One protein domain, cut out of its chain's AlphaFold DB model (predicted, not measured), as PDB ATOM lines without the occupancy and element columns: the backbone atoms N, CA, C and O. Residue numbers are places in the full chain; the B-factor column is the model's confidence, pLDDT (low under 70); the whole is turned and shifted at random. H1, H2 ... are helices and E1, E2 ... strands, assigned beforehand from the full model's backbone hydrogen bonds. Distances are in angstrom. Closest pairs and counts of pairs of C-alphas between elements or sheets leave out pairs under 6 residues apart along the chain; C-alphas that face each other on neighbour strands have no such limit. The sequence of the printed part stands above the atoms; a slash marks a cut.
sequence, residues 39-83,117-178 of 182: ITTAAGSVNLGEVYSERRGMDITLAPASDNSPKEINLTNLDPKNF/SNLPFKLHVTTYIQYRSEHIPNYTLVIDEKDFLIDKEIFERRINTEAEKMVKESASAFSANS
ATOM      1  N   ILE A  39     230.948 200.451 215.723       82.81
ATOM      2  CA  ILE A  39     230.536 200.449 214.317       82.81
ATOM      3  C   ILE A  39     229.708 199.195 214.060       82.81
ATOM      4  O   ILE A  39     230.174 198.087 214.308       82.81
ATOM      5  N   THR A  40     228.502 199.348 213.518       80.06
ATOM      6  CA  THR A  40     227.674 198.203 213.111       80.06
ATOM      7  C   THR A  40     227.803 197.979 211.611       80.06
ATOM      8  O   THR A  40     227.492 198.865 210.820       80.06
ATOM      9  N   THR A  41     228.254 196.789 211.220       78.88
ATOM     10  CA  THR A  41     228.381 196.361 209.821       78.88
ATOM     11  C   THR A  41     227.443 195.189 209.534       78.88
ATOM     12  O   THR A  41     226.922 194.559 210.456       78.88
ATOM     13  N   ALA A  42     227.264 194.838 208.258       76.94
ATOM     14  CA  ALA A  42     226.494 193.653 207.868       76.94
ATOM     15  C   ALA A  42     227.073 192.335 208.428       76.94
ATOM     16  O   ALA A  42     226.336 191.370 208.603       76.94
ATOM     17  N   ALA A  43     228.378 192.298 208.728       73.44
ATOM     18  CA  ALA A  43     229.068 191.132 209.282       73.44
ATOM     19  C   ALA A  43     229.079 191.099 210.824       73.44
ATOM     20  O   ALA A  43     229.561 190.131 211.412       73.44
ATOM     21  N   GLY A  44     228.559 192.138 211.484       77.50
ATOM     22  CA  GLY A  44     228.550 192.276 212.938       77.50
ATOM     23  C   GLY A  44     229.047 193.641 213.414       77.50
ATOM     24  O   GLY A  44     229.335 194.540 212.619       77.50
ATOM     25  N   SER A  45     229.133 193.796 214.731       84.88
ATOM     26  CA  SER A  45     229.563 195.040 215.368       84.88
ATOM     27  C   SER A  45     231.043 194.995 215.739       84.88
ATOM     28  O   SER A  45     231.536 193.999 216.266       84.88
ATOM     29  N   VAL A  46     231.740 196.098 215.490       85.81
ATOM     30  CA  VAL A  46     233.148 196.301 215.828       85.81
ATOM     31  C   VAL A  46     233.226 197.359 216.918       85.81
ATOM     32  O   VAL A  46     232.794 198.492 216.717       85.81
ATOM     33  N   ASN A  47     233.768 196.985 218.075       88.38
ATOM     34  CA  ASN A  47     234.022 197.909 219.173       88.38
ATOM     35  C   ASN A  47     235.452 198.452 219.057       88.38
ATOM     36  O   ASN A  47     236.410 197.698 219.228       88.38
ATOM     37  N   LEU A  48     235.583 199.747 218.775       87.19
ATOM     38  CA  LEU A  48     236.880 200.409 218.638       87.19
ATOM     39  C   LEU A  48     237.494 200.831 219.985       87.19
ATOM     40  O   LEU A  48     238.710 200.996 220.070       87.19
ATOM     41  N   GLY A  49     236.686 200.971 221.041       87.50
ATOM     42  CA  GLY A  49     237.102 201.617 222.285       87.50
ATOM     43  C   GLY A  49     237.306 203.120 222.079       87.50
ATOM     44  O   GLY A  49     236.544 203.774 221.353       87.50
ATOM     45  N   GLU A  50     238.340 203.695 222.691       88.81
ATOM     46  CA  GLU A  50     238.695 205.085 222.404       88.81
ATOM     47  C   GLU A  50     239.258 205.248 220.984       88.81
ATOM     48  O   GLU A  50     240.104 204.478 220.525       88.81
ATOM     49  N   VAL A  51     238.794 206.283 220.278       89.56
ATOM     50  CA  VAL A  51     239.251 206.624 218.924       89.56
ATOM     51  C   VAL A  51     240.219 207.797 219.028       89.56
ATOM     52  O   VAL A  51     239.827 208.918 219.334       89.56
ATOM     53  N   TYR A  52     241.498 207.541 218.759       90.38
ATOM     54  CA  TYR A  52     242.564 208.542 218.864       90.38
ATOM     55  C   TYR A  52     242.650 209.441 217.634       90.38
ATOM     56  O   TYR A  52     243.010 210.613 217.722       90.38
ATOM     57  N   SER A  53     242.363 208.880 216.460       92.44
ATOM     58  CA  SER A  53     242.321 209.638 215.216       92.44
ATOM     59  C   SER A  53     241.428 208.950 214.204       92.44
ATOM     60  O   SER A  53     241.436 207.723 214.107       92.44
ATOM     61  N   GLU A  54     240.766 209.743 213.378       93.44
ATOM     62  CA  GLU A  54     240.020 209.263 212.225       93.44
ATOM     63  C   GLU A  54     240.378 210.076 210.985       93.44
ATOM     64  O   GLU A  54     240.653 211.280 211.054       93.44
ATOM     65  N   ARG A  55     240.385 209.414 209.833       93.94
ATOM     66  CA  ARG A  55     240.634 210.065 208.555       93.94
ATOM     67  C   ARG A  55     239.769 209.457 207.470       93.94
ATOM     68  O   ARG A  55     239.777 208.249 207.258       93.94
ATOM     69  N   ARG A  56     239.056 210.327 206.763       94.69
ATOM     70  CA  ARG A  56     238.316 209.971 205.553       94.69
ATOM     71  C   ARG A  56     239.311 209.812 204.412       94.69
ATOM     72  O   ARG A  56     240.215 210.637 204.283       94.69
ATOM     73  N   GLY A  57     239.149 208.766 203.623       95.19
ATOM     74  CA  GLY A  57     239.990 208.486 202.472       95.19
ATOM     75  C   GLY A  57     239.171 207.998 201.291       95.19
ATOM     76  O   GLY A  57     238.009 207.603 201.434       95.19
ATOM     77  N   MET A  58     239.797 208.064 200.124       96.62
ATOM     78  CA  MET A  58     239.278 207.510 198.889       96.62
ATOM     79  C   MET A  58     240.406 206.835 198.113       96.62
ATOM     80  O   MET A  58     241.497 207.392 197.987       96.62
ATOM     81  N   ASP A  59     240.115 205.660 197.572       97.00
ATOM     82  CA  ASP A  59     240.996 204.941 196.660       97.00
ATOM     83  C   ASP A  59     240.362 204.924 195.268       97.00
ATOM     84  O   ASP A  59     239.151 204.750 195.124       97.00
ATOM     85  N   ILE A  60     241.184 205.123 194.238       96.25
ATOM     86  CA  ILE A  60     240.783 205.105 192.833       96.25
ATOM     87  C   ILE A  60     241.726 204.181 192.069       96.25
ATOM     88  O   ILE A  60     242.932 204.416 191.978       96.25
ATOM     89  N   THR A  61     241.164 203.141 191.464       94.88
ATOM     90  CA  THR A  61     241.874 202.268 190.530       94.88
ATOM     91  C   THR A  61     241.267 202.390 189.137       94.88
ATOM     92  O   THR A  61     240.052 202.329 188.979       94.88
ATOM     93  N   LEU A  62     242.111 202.495 188.112       92.81
ATOM     94  CA  LEU A  62     241.708 202.385 186.711       92.81
ATOM     95  C   LEU A  62     242.476 201.232 186.061       92.81
ATOM     96  O   LEU A  62     243.708 201.220 186.079       92.81
ATOM     97  N   ALA A  63     241.761 200.282 185.468       91.81
ATOM     98  CA  ALA A  63     242.350 199.149 184.758       91.81
ATOM     99  C   ALA A  63     241.576 198.857 183.464       91.81
ATOM    100  O   ALA A  63     240.375 199.135 183.398       91.81
ATOM    101  N   PRO A  64     242.215 198.295 182.424       89.50
ATOM    102  CA  PRO A  64     241.488 197.794 181.261       89.50
ATOM    103  C   PRO A  64     240.417 196.783 181.687       89.50
ATOM    104  O   PRO A  64     240.620 196.018 182.627       89.50
ATOM    105  N   ALA A  65     239.274 196.755 181.001       86.06
ATOM    106  CA  ALA A  65     238.155 195.903 181.408       86.06
ATOM    107  C   ALA A  65     238.403 194.391 181.220       86.06
ATOM    108  O   ALA A  65     237.604 193.591 181.715       86.06
ATOM    109  N   SER A  66     239.478 194.000 180.526       82.00
ATOM    110  CA  SER A  66     239.886 192.603 180.366       82.00
ATOM    111  C   SER A  66     240.472 192.034 181.657       82.00
ATOM    112  O   SER A  66     241.292 192.676 182.316       82.00
ATOM    113  N   ASP A  67     240.105 190.798 181.978       60.94
ATOM    114  CA  ASP A  67     240.609 190.120 183.170       60.94
ATOM    115  C   ASP A  67     242.137 189.930 183.082       60.94
ATOM    116  O   ASP A  67     242.664 189.492 182.059       60.94
ATOM    117  N   ASN A  68     242.840 190.270 184.170       66.44
ATOM    118  CA  ASN A  68     244.304 190.224 184.358       66.44
ATOM    119  C   ASN A  68     245.151 191.350 183.739       66.44
ATOM    120  O   ASN A  68     246.378 191.237 183.714       66.44
ATOM    121  N   SER A  69     244.552 192.453 183.292       69.94
ATOM    122  CA  SER A  69     245.346 193.621 182.889       69.94
ATOM    123  C   SER A  69     245.928 194.371 184.095       69.94
ATOM    124  O   SER A  69     245.250 194.505 185.118       69.94
ATOM    125  N   PRO A  70     247.171 194.886 184.002       74.38
ATOM    126  CA  PRO A  70     247.749 195.700 185.062       74.38
ATOM    127  C   PRO A  70     246.915 196.968 185.285       74.38
ATOM    128  O   PRO A  70     246.336 197.530 184.353       74.38
ATOM    129  N   LYS A  71     246.863 197.423 186.541       79.56
ATOM    130  CA  LYS A  71     246.256 198.710 186.894       79.56
ATOM    131  C   LYS A  71     247.066 199.827 186.236       79.56
ATOM    132  O   LYS A  71     248.260 199.947 186.497       79.56
ATOM    133  N   GLU A  72     246.414 200.650 185.422       82.62
ATOM    134  CA  GLU A  72     247.042 201.831 184.820       82.62
ATOM    135  C   GLU A  72     247.108 202.990 185.814       82.62
ATOM    136  O   GLU A  72     248.080 203.742 185.839       82.62
ATOM    137  N   ILE A  73     246.095 203.100 186.676       90.38
ATOM    138  CA  ILE A  73     246.067 204.039 187.798       90.38
ATOM    139  C   ILE A  73     245.765 203.254 189.068       90.38
ATOM    140  O   ILE A  73     244.851 202.431 189.096       90.38
ATOM    141  N   ASN A  74     246.525 203.528 190.123       93.81
ATOM    142  CA  ASN A  74     246.280 203.023 191.468       93.81
ATOM    143  C   ASN A  74     246.598 204.144 192.461       93.81
ATOM    144  O   ASN A  74     247.715 204.240 192.966       93.81
ATOM    145  N   LEU A  75     245.629 205.028 192.662       94.69
ATOM    146  CA  LEU A  75     245.711 206.110 193.628       94.69
ATOM    147  C   LEU A  75     245.085 205.637 194.926       94.69
ATOM    148  O   LEU A  75     243.896 205.337 194.972       94.69
ATOM    149  N   THR A  76     245.891 205.571 195.972       94.62
ATOM    150  CA  THR A  76     245.409 205.240 197.306       94.62
ATOM    151  C   THR A  76     245.476 206.466 198.184       94.62
ATOM    152  O   THR A  76     246.389 207.280 198.036       94.62
ATOM    153  N   ASN A  77     244.618 206.517 199.190       92.62
ATOM    154  CA  ASN A  77     244.740 207.457 200.282       92.62
ATOM    155  C   ASN A  77     244.419 208.916 199.959       92.62
ATOM    156  O   ASN A  77     244.901 209.813 200.657       92.62
ATOM    157  N   LEU A  78     243.587 209.138 198.944       94.75
ATOM    158  CA  LEU A  78     243.194 210.466 198.490       94.75
ATOM    159  C   LEU A  78     242.322 211.163 199.533       94.75
ATOM    160  O   LEU A  78     241.523 210.518 200.219       94.75
ATOM    161  N   ASP A  79     242.449 212.489 199.632       93.38
ATOM    162  CA  ASP A  79     241.505 213.305 200.393       93.38
ATOM    163  C   ASP A  79     240.208 213.448 199.578       93.38
ATOM    164  O   ASP A  79     240.233 214.056 198.502       93.38
ATOM    165  N   PRO A  80     239.052 212.965 200.077       91.88
ATOM    166  CA  PRO A  80     237.767 213.121 199.396       91.88
ATOM    167  C   PRO A  80     237.390 214.577 199.069       91.88
ATOM    168  O   PRO A  80     236.500 214.806 198.256       91.88
ATOM    169  N   LYS A  81     238.027 215.569 199.704       91.12
ATOM    170  CA  LYS A  81     237.792 216.995 199.440       91.12
ATOM    171  C   LYS A  81     238.657 217.578 198.327       91.12
ATOM    172  O   LYS A  81     238.286 218.623 197.802       91.12
ATOM    173  N   ASN A  82     239.803 216.972 198.016       92.62
ATOM    174  CA  ASN A  82     240.762 217.543 197.071       92.62
ATOM    175  C   ASN A  82     241.583 216.474 196.337       92.62
ATOM    176  O   ASN A  82     242.798 216.410 196.468       92.62
ATOM    177  N   PHE A  83     240.905 215.621 195.577       94.12
ATOM    178  CA  PHE A  83     241.519 214.502 194.856       94.12
ATOM    179  C   PHE A  83     241.750 214.784 193.360       94.12
ATOM    180  O   PHE A  83     242.398 213.994 192.672       94.12
ATOM    181  N   SER A 117     240.418 206.160 175.625       84.94
ATOM    182  CA  SER A 117     240.724 204.900 174.956       84.94
ATOM    183  C   SER A 117     239.526 204.415 174.154       84.94
ATOM    184  O   SER A 117     238.375 204.629 174.529       84.94
ATOM    185  N   ASN A 118     239.821 203.725 173.053       84.56
ATOM    186  CA  ASN A 118     238.829 202.977 172.284       84.56
ATOM    187  C   ASN A 118     238.487 201.628 172.932       84.56
ATOM    188  O   ASN A 118     237.555 200.962 172.488       84.56
ATOM    189  N   LEU A 119     239.274 201.204 173.926       87.25
ATOM    190  CA  LEU A 119     239.014 200.014 174.723       87.25
ATOM    191  C   LEU A 119     238.287 200.405 176.014       87.25
ATOM    192  O   LEU A 119     238.607 201.449 176.587       87.25
ATOM    193  N   PRO A 120     237.369 199.559 176.504       90.62
ATOM    194  CA  PRO A 120     236.693 199.801 177.768       90.62
ATOM    195  C   PRO A 120     237.648 199.656 178.962       90.62
ATOM    196  O   PRO A 120     238.473 198.737 179.016       90.62
ATOM    197  N   PHE A 121     237.487 200.534 179.950       92.38
ATOM    198  CA  PHE A 121     238.199 200.511 181.229       92.38
ATOM    199  C   PHE A 121     237.223 200.351 182.391       92.38
ATOM    200  O   PHE A 121     236.124 200.899 182.371       92.38
ATOM    201  N   LYS A 122     237.643 199.621 183.422       93.75
ATOM    202  CA  LYS A 122     236.967 199.550 184.716       93.75
ATOM    203  C   LYS A 122     237.605 200.574 185.653       93.75
ATOM    204  O   LYS A 122     238.812 200.536 185.902       93.75
ATOM    205  N   LEU A 123     236.784 201.494 186.139       94.69
ATOM    206  CA  LEU A 123     237.095 202.424 187.213       94.69
ATOM    207  C   LEU A 123     236.507 201.862 188.502       94.69
ATOM    208  O   LEU A 123     235.298 201.689 188.594       94.69
ATOM    209  N   HIS A 124     237.358 201.630 189.486       95.56
ATOM    210  CA  HIS A 124     236.969 201.209 190.818       95.56
ATOM    211  C   HIS A 124     237.224 202.354 191.790       95.56
ATOM    212  O   HIS A 124     238.346 202.868 191.848       95.56
ATOM    213  N   VAL A 125     236.197 202.760 192.529       96.88
ATOM    214  CA  VAL A 125     236.302 203.810 193.543       96.88
ATOM    215  C   VAL A 125     235.827 203.245 194.873       96.88
ATOM    216  O   VAL A 125     234.774 202.613 194.940       96.88
ATOM    217  N   THR A 126     236.597 203.494 195.927       97.25
ATOM    218  CA  THR A 126     236.278 203.083 197.299       97.25
ATOM    219  C   THR A 126     236.366 204.298 198.206       97.25
ATOM    220  O   THR A 126     237.381 204.991 198.207       97.25
ATOM    221  N   THR A 127     235.339 204.554 199.011       96.62
ATOM    222  CA  THR A 127     235.368 205.575 200.066       96.62
ATOM    223  C   THR A 127     235.407 204.896 201.429       96.62
ATOM    224  O   THR A 127     234.745 203.885 201.657       96.62
ATOM    225  N   TYR A 128     236.197 205.425 202.362       96.50
ATOM    226  CA  TYR A 128     236.387 204.778 203.660       96.50
ATOM    227  C   TYR A 128     236.756 205.756 204.779       96.50
ATOM    228  O   TYR A 128     237.213 206.877 204.538       96.50
ATOM    229  N   ILE A 129     236.597 205.314 206.027       95.38
ATOM    230  CA  ILE A 129     237.176 205.956 207.210       95.38
ATOM    231  C   ILE A 129     238.220 205.022 207.807       95.38
ATOM    232  O   ILE A 129     237.933 203.871 208.125       95.38
ATOM    233  N   GLN A 130     239.436 205.529 207.977       95.19
ATOM    234  CA  GLN A 130     240.478 204.876 208.757       95.19
ATOM    235  C   GLN A 130     240.467 205.408 210.183       95.19
ATOM    236  O   GLN A 130     240.587 206.616 210.392       95.19
ATOM    237  N   TYR A 131     240.393 204.500 211.147       94.25
ATOM    238  CA  TYR A 131     240.466 204.779 212.572       94.25
ATOM    239  C   TYR A 131     241.781 204.266 213.138       94.25
ATOM    240  O   TYR A 131     242.227 203.160 212.817       94.25
ATOM    241  N   ARG A 132     242.356 205.051 214.045       94.19
ATOM    242  CA  ARG A 132     243.305 204.562 215.043       94.19
ATOM    243  C   ARG A 132     242.584 204.504 216.370       94.19
ATOM    244  O   ARG A 132     242.101 205.537 216.836       94.19
ATOM    245  N   SER A 133     242.499 203.312 216.940       92.69
ATOM    246  CA  SER A 133     241.688 203.068 218.126       92.69
ATOM    247  C   SER A 133     242.377 202.149 219.123       92.69
ATOM    248  O   SER A 133     243.388 201.521 218.801       92.69
ATOM    249  N   GLU A 134     241.839 202.112 220.335       88.38
ATOM    250  CA  GLU A 134     242.367 201.354 221.465       88.38
ATOM    251  C   GLU A 134     242.352 199.843 221.213       88.38
ATOM    252  O   GLU A 134     243.382 199.178 221.329       88.38
ATOM    253  N   HIS A 135     241.195 199.298 220.834       89.25
ATOM    254  CA  HIS A 135     241.041 197.853 220.665       89.25
ATOM    255  C   HIS A 135     241.574 197.363 219.320       89.25
ATOM    256  O   HIS A 135     242.074 196.241 219.219       89.25
ATOM    257  N   ILE A 136     241.470 198.197 218.279       88.38
ATOM    258  CA  ILE A 136     241.946 197.876 216.934       88.38
ATOM    259  C   ILE A 136     242.854 199.014 216.453       88.38
ATOM    260  O   ILE A 136     242.361 200.051 215.993       88.38
ATOM    261  N   PRO A 137     244.189 198.838 216.519       88.81
ATOM    262  CA  PRO A 137     245.141 199.913 216.243       88.81
ATOM    263  C   PRO A 137     244.973 200.578 214.875       88.81
ATOM    264  O   PRO A 137     245.198 201.778 214.753       88.81
ATOM    265  N   ASN A 138     244.568 199.814 213.857       91.69
ATOM    266  CA  ASN A 138     244.213 200.330 212.539       91.69
ATOM    267  C   ASN A 138     242.969 199.593 212.038       91.69
ATOM    268  O   ASN A 138     243.049 198.413 211.698       91.69
ATOM    269  N   TYR A 139     241.835 200.287 211.992       92.94
ATOM    270  CA  TYR A 139     240.590 199.759 211.438       92.94
ATOM    271  C   TYR A 139     240.141 200.617 210.259       92.94
ATOM    272  O   TYR A 139     240.127 201.843 210.360       92.94
ATOM    273  N   THR A 140     239.751 199.985 209.155       94.69
ATOM    274  CA  THR A 140     239.201 200.678 207.985       94.69
ATOM    275  C   THR A 140     237.745 200.283 207.823       94.69
ATOM    276  O   THR A 140     237.445 199.127 207.534       94.69
ATOM    277  N   LEU A 141     236.846 201.249 207.979       94.31
ATOM    278  CA  LEU A 141     235.451 201.097 207.598       94.31
ATOM    279  C   LEU A 141     235.288 201.536 206.147       94.31
ATOM    280  O   LEU A 141     235.398 202.727 205.852       94.31
ATOM    281  N   VAL A 142     234.994 200.591 205.260       95.12
ATOM    282  CA  VAL A 142     234.524 200.907 203.907       95.12
ATOM    283  C   VAL A 142     233.115 201.487 204.014       95.12
ATOM    284  O   VAL A 142     232.247 200.901 204.657       95.12
ATOM    285  N   ILE A 143     232.920 202.666 203.431       94.56
ATOM    286  CA  ILE A 143     231.639 203.378 203.412       94.56
ATOM    287  C   ILE A 143     230.856 203.004 202.160       94.56
ATOM    288  O   ILE A 143     229.668 202.701 202.249       94.56
ATOM    289  N   ASP A 144     231.523 203.027 201.011       94.56
ATOM    290  CA  ASP A 144     230.947 202.665 199.725       94.56
ATOM    291  C   ASP A 144     232.066 202.173 198.797       94.56
ATOM    292  O   ASP A 144     233.237 202.544 198.945       94.56
ATOM    293  N   GLU A 145     231.701 201.341 197.834       96.00
ATOM    294  CA  GLU A 145     232.604 200.748 196.850       96.00
ATOM    295  C   GLU A 145     231.823 200.521 195.556       96.00
ATOM    296  O   GLU A 145     230.780 199.862 195.556       96.00
ATOM    297  N   LYS A 146     232.291 201.109 194.451       95.75
ATOM    298  CA  LYS A 146     231.587 201.063 193.165       95.75
ATOM    299  C   LYS A 146     232.540 200.870 191.998       95.75
ATOM    300  O   LYS A 146     233.588 201.512 191.911       95.75
ATOM    301  N   ASP A 147     232.090 200.041 191.063       94.56
ATOM    302  CA  ASP A 147     232.699 199.859 189.754       94.56
ATOM    303  C   ASP A 147     231.933 200.635 188.683       94.56
ATOM    304  O   ASP A 147     230.702 200.596 188.606       94.56
ATOM    305  N   PHE A 148     232.678 201.283 187.796       93.88
ATOM    306  CA  PHE A 148     232.159 202.004 186.645       93.88
ATOM    307  C   PHE A 148     232.870 201.538 185.382       93.88
ATOM    308  O   PHE A 148     234.092 201.403 185.344       93.88
ATOM    309  N   LEU A 149     232.104 201.339 184.314       93.19
ATOM    310  CA  LEU A 149     232.664 201.137 182.985       93.19
ATOM    311  C   LEU A 149     232.873 202.500 182.317       93.19
ATOM    312  O   LEU A 149     231.961 203.324 182.289       93.19
ATOM    313  N   ILE A 150     234.069 202.718 181.779       92.25
ATOM    314  CA  ILE A 150     234.424 203.879 180.965       92.25
ATOM    315  C   ILE A 150     234.667 203.386 179.540       92.25
ATOM    316  O   ILE A 150     235.598 202.613 179.312       92.25
ATOM    317  N   ASP A 151     233.851 203.835 178.585       88.75
ATOM    318  CA  ASP A 151     233.972 203.478 177.165       88.75
ATOM    319  C   ASP A 151     233.956 204.737 176.293       88.75
ATOM    320  O   ASP A 151     232.974 205.476 176.281       88.75
ATOM    321  N   LYS A 152     235.052 204.987 175.562       84.75
ATOM    322  CA  LYS A 152     235.221 206.135 174.643       84.75
ATOM    323  C   LYS A 152     234.991 207.513 175.278       84.75
ATOM    324  O   LYS A 152     234.651 208.476 174.593       84.75
ATOM    325  N   GLU A 153     235.206 207.631 176.584       90.00
ATOM    326  CA  GLU A 153     235.128 208.898 177.308       90.00
ATOM    327  C   GLU A 153     236.516 209.416 177.692       90.00
ATOM    328  O   GLU A 153     237.490 208.667 177.781       90.00
ATOM    329  N   ILE A 154     236.594 210.720 177.959       93.19
ATOM    330  CA  ILE A 154     237.786 211.339 178.540       93.19
ATOM    331  C   ILE A 154     237.919 210.864 179.987       93.19
ATOM    332  O   ILE A 154     237.021 211.114 180.802       93.19
ATOM    333  N   PHE A 155     239.046 210.223 180.305       92.75
ATOM    334  CA  PHE A 155     239.280 209.623 181.617       92.75
ATOM    335  C   PHE A 155     239.171 210.650 182.740       92.75
ATOM    336  O   PHE A 155     238.413 210.439 183.680       92.75
ATOM    337  N   GLU A 156     239.850 211.792 182.615       94.12
ATOM    338  CA  GLU A 156     239.873 212.820 183.661       94.12
ATOM    339  C   GLU A 156     238.468 213.284 184.052       94.12
ATOM    340  O   GLU A 156     238.118 213.314 185.230       94.12
ATOM    341  N   ARG A 157     237.627 213.584 183.057       94.50
ATOM    342  CA  ARG A 157     236.250 214.027 183.283       94.50
ATOM    343  C   ARG A 157     235.425 212.936 183.960       94.50
ATOM    344  O   ARG A 157     234.693 213.223 184.906       94.50
ATOM    345  N   ARG A 158     235.513 211.701 183.461       94.69
ATOM    346  CA  ARG A 158     234.686 210.589 183.938       94.69
ATOM    347  C   ARG A 158     235.059 210.178 185.362       94.69
ATOM    348  O   ARG A 158     234.164 210.043 186.190       94.69
ATOM    349  N   ILE A 159     236.356 210.060 185.656       95.00
ATOM    350  CA  ILE A 159     236.860 209.714 186.991       95.00
ATOM    351  C   ILE A 159     236.463 210.795 187.999       95.00
ATOM    352  O   ILE A 159     235.881 210.462 189.025       95.00
ATOM    353  N   ASN A 160     236.696 212.079 187.691       96.00
ATOM    354  CA  ASN A 160     236.313 213.168 188.593       96.00
ATOM    355  C   ASN A 160     234.805 213.196 188.869       96.00
ATOM    356  O   ASN A 160     234.399 213.338 190.017       96.00
ATOM    357  N   THR A 161     233.981 213.010 187.834       96.25
ATOM    358  CA  THR A 161     232.515 213.024 187.972       96.25
ATOM    359  C   THR A 161     232.020 211.915 188.899       96.25
ATOM    360  O   THR A 161     231.236 212.179 189.811       96.25
ATOM    361  N   GLU A 162     232.465 210.674 188.682       96.06
ATOM    362  CA  GLU A 162     232.004 209.539 189.491       96.06
ATOM    363  C   GLU A 162     232.594 209.570 190.906       96.06
ATOM    364  O   GLU A 162     231.873 209.307 191.868       96.06
ATOM    365  N   ALA A 163     233.855 209.985 191.065       95.25
ATOM    366  CA  ALA A 163     234.463 210.172 192.380       95.25
ATOM    367  C   ALA A 163     233.743 211.267 193.188       95.25
ATOM    368  O   ALA A 163     233.355 211.035 194.331       95.25
ATOM    369  N   GLU A 164     233.472 212.436 192.594       96.38
ATOM    370  CA  GLU A 164     232.754 213.524 193.272       96.38
ATOM    371  C   GLU A 164     231.338 213.096 193.677       96.38
ATOM    372  O   GLU A 164     230.884 213.374 194.792       96.38
ATOM    373  N   LYS A 165     230.640 212.385 192.787       95.69
ATOM    374  CA  LYS A 165     229.325 211.811 193.076       95.69
ATOM    375  C   LYS A 165     229.392 210.849 194.260       95.69
ATOM    376  O   LYS A 165     228.600 210.984 195.191       95.69
ATOM    377  N   MET A 166     230.357 209.935 194.267       94.94
ATOM    378  CA  MET A 166     230.513 208.951 195.334       94.94
ATOM    379  C   MET A 166     230.848 209.602 196.685       94.94
ATOM    380  O   MET A 166     230.297 209.207 197.715       94.94
ATOM    381  N   VAL A 167     231.667 210.659 196.695       94.31
ATOM    382  CA  VAL A 167     231.944 211.454 197.904       94.31
ATOM    383  C   VAL A 167     230.676 212.131 198.431       94.31
ATOM    384  O   VAL A 167     230.429 212.106 199.640       94.31
ATOM    385  N   LYS A 168     229.847 212.708 197.550       95.12
ATOM    386  CA  LYS A 168     228.566 213.329 197.930       95.12
ATOM    387  C   LYS A 168     227.586 212.305 198.502       95.12
ATOM    388  O   LYS A 168     226.988 212.563 199.544       95.12
ATOM    389  N   GLU A 169     227.454 211.148 197.860       94.44
ATOM    390  CA  GLU A 169     226.599 210.046 198.322       94.44
ATOM    391  C   GLU A 169     227.073 209.488 199.677       94.44
ATOM    392  O   GLU A 169     226.255 209.189 200.546       94.44
ATOM    393  N   SER A 170     228.388 209.450 199.906       93.06
ATOM    394  CA  SER A 170     229.002 208.979 201.156       93.06
ATOM    395  C   SER A 170     228.945 209.996 202.308       93.06
ATOM    396  O   SER A 170     229.289 209.659 203.440       93.06
ATOM    397  N   ALA A 171     228.540 211.251 202.075       92.50
ATOM    398  CA  ALA A 171     228.679 212.338 203.054       92.50
ATOM    399  C   ALA A 171     227.909 212.109 204.372       92.50
ATOM    400  O   ALA A 171     228.410 212.432 205.458       92.50
ATOM    401  N   SER A 172     226.704 211.540 204.290       91.38
ATOM    402  CA  SER A 172     225.884 211.213 205.463       91.38
ATOM    403  C   SER A 172     226.508 210.077 206.271       91.38
ATOM    404  O   SER A 172     226.678 210.213 207.482       91.38
ATOM    405  N   ALA A 173     226.935 209.005 205.601       91.50
ATOM    406  CA  ALA A 173     227.608 207.868 206.217       91.50
ATOM    407  C   ALA A 173     228.952 208.271 206.838       91.50
ATOM    408  O   ALA A 173     229.261 207.850 207.953       91.50
ATOM    409  N   PHE A 174     229.707 209.161 206.188       92.50
ATOM    410  CA  PHE A 174     230.911 209.738 206.773       92.50
ATOM    411  C   PHE A 174     230.617 210.454 208.086       92.50
ATOM    412  O   PHE A 174     231.346 210.279 209.054       92.50
ATOM    413  N   SER A 175     229.558 211.259 208.121       90.62
ATOM    414  CA  SER A 175     229.186 212.025 209.312       90.62
ATOM    415  C   SER A 175     228.649 211.126 210.428       90.62
ATOM    416  O   SER A 175     228.991 211.343 211.583       90.62
ATOM    417  N   ALA A 176     227.870 210.097 210.087       89.31
ATOM    418  CA  ALA A 176     227.313 209.142 211.045       89.31
ATOM    419  C   ALA A 176     228.380 208.254 211.705       89.31
ATOM    420  O   ALA A 176     228.207 207.841 212.845       89.31
ATOM    421  N   ASN A 177     229.479 207.985 210.997       90.38
ATOM    422  CA  ASN A 177     230.571 207.136 211.475       90.38
ATOM    423  C   ASN A 177     231.825 207.942 211.877       90.38
ATOM    424  O   ASN A 177     232.877 207.358 212.111       90.38
ATOM    425  N   SER A 178     231.748 209.276 211.946       90.50
ATOM    426  CA  SER A 178     232.815 210.111 212.520       90.50
ATOM    427  C   SER A 178     232.576 210.251 214.024       90.50
ATOM    428  O   SER A 178     231.533 210.750 214.446       90.50
TER     429      SER A 178
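This is residues 39 to 83 and 117 to 178 of the 182 residues of an uncharacterized protein of Pantoea ananas (UniProt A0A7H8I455). A long, narrow, twisted sheet of four strands has two helices, H1 and then H2, over one of its faces, with no named helix on the other face. A small hairpin of E1 and E2 lies at one end of the body, apart from the strands of that sheet. The printed part has 107 residues, with six named strands followed by two named helices, in the order E1 E2 E3 E4 E5 E6 H1 H2; the large sheet runs E4 - E3 - E5 - E6, all antiparallel, and the class is mixed, helices and strands. The whole is elongated, spanning 50 by 27 by 22 A, and only just loose, close to compact, with a radius of gyration of the C-alphas of 15.7 A.

The inner strands E3, residues 51 to 64, and E5, residues 121 to 133, are antiparallel at 167 degrees, with N 55 and O 130 at 2.9 A. The edge strand E4, residues 73 to 78, forms a hairpin with E3, with N 75 and O 60 at 2.8 A. The other edge strand, E6, residues 139 to 150, forms a hairpin with E5, with N 123 and O 148 at 2.8 A; E6 bends by 55 degrees at residue 143. H1, residues 155 to 169, and H2, residues 171 to 176, are on the same face of this sheet, making two layers, helices on one face of a sheet. H1 has a height over the sheet of 9.1 A and runs slantwise to the strands, at 41 degrees to E5 on the local plane; its closest C-alphas to E5 are those of Val 125 and Ala 163, 6.7 A apart. H2, at a height over the sheet of 9.3 A, is over E5 and runs along the strands, at 26 degrees to E5 on the local plane. H1 and H2 meet only through their link. In both helices every O i to N i+4 pair is within hydrogen-bond range. E1, residues 39 to 41, and E2, residues 44 to 47, form a hairpin, with N 39 and O 46 at 2.9 A.

E1 begins at C-alpha 39, (230.536, 200.449, 214.317). E3 is 38.7 A from first to last C-alpha, E5 37.1 A, E6 31.4 A and H1 21.0 A. H2 ends at C-alpha 176, (227.313, 209.142, 211.045).

The C-alphas of Glu 50 and Asn 118, the two farthest apart, are 50.2 A apart. Residues 84 to 116 are not printed, and C-alphas 83 and 117 are 22.1 A apart across this cut, which lies in the link from E4 to E5. Of the links printed whole, none is long. Mean pLDDT of the printed part is 90.6; residues 67 to 69 are under 70.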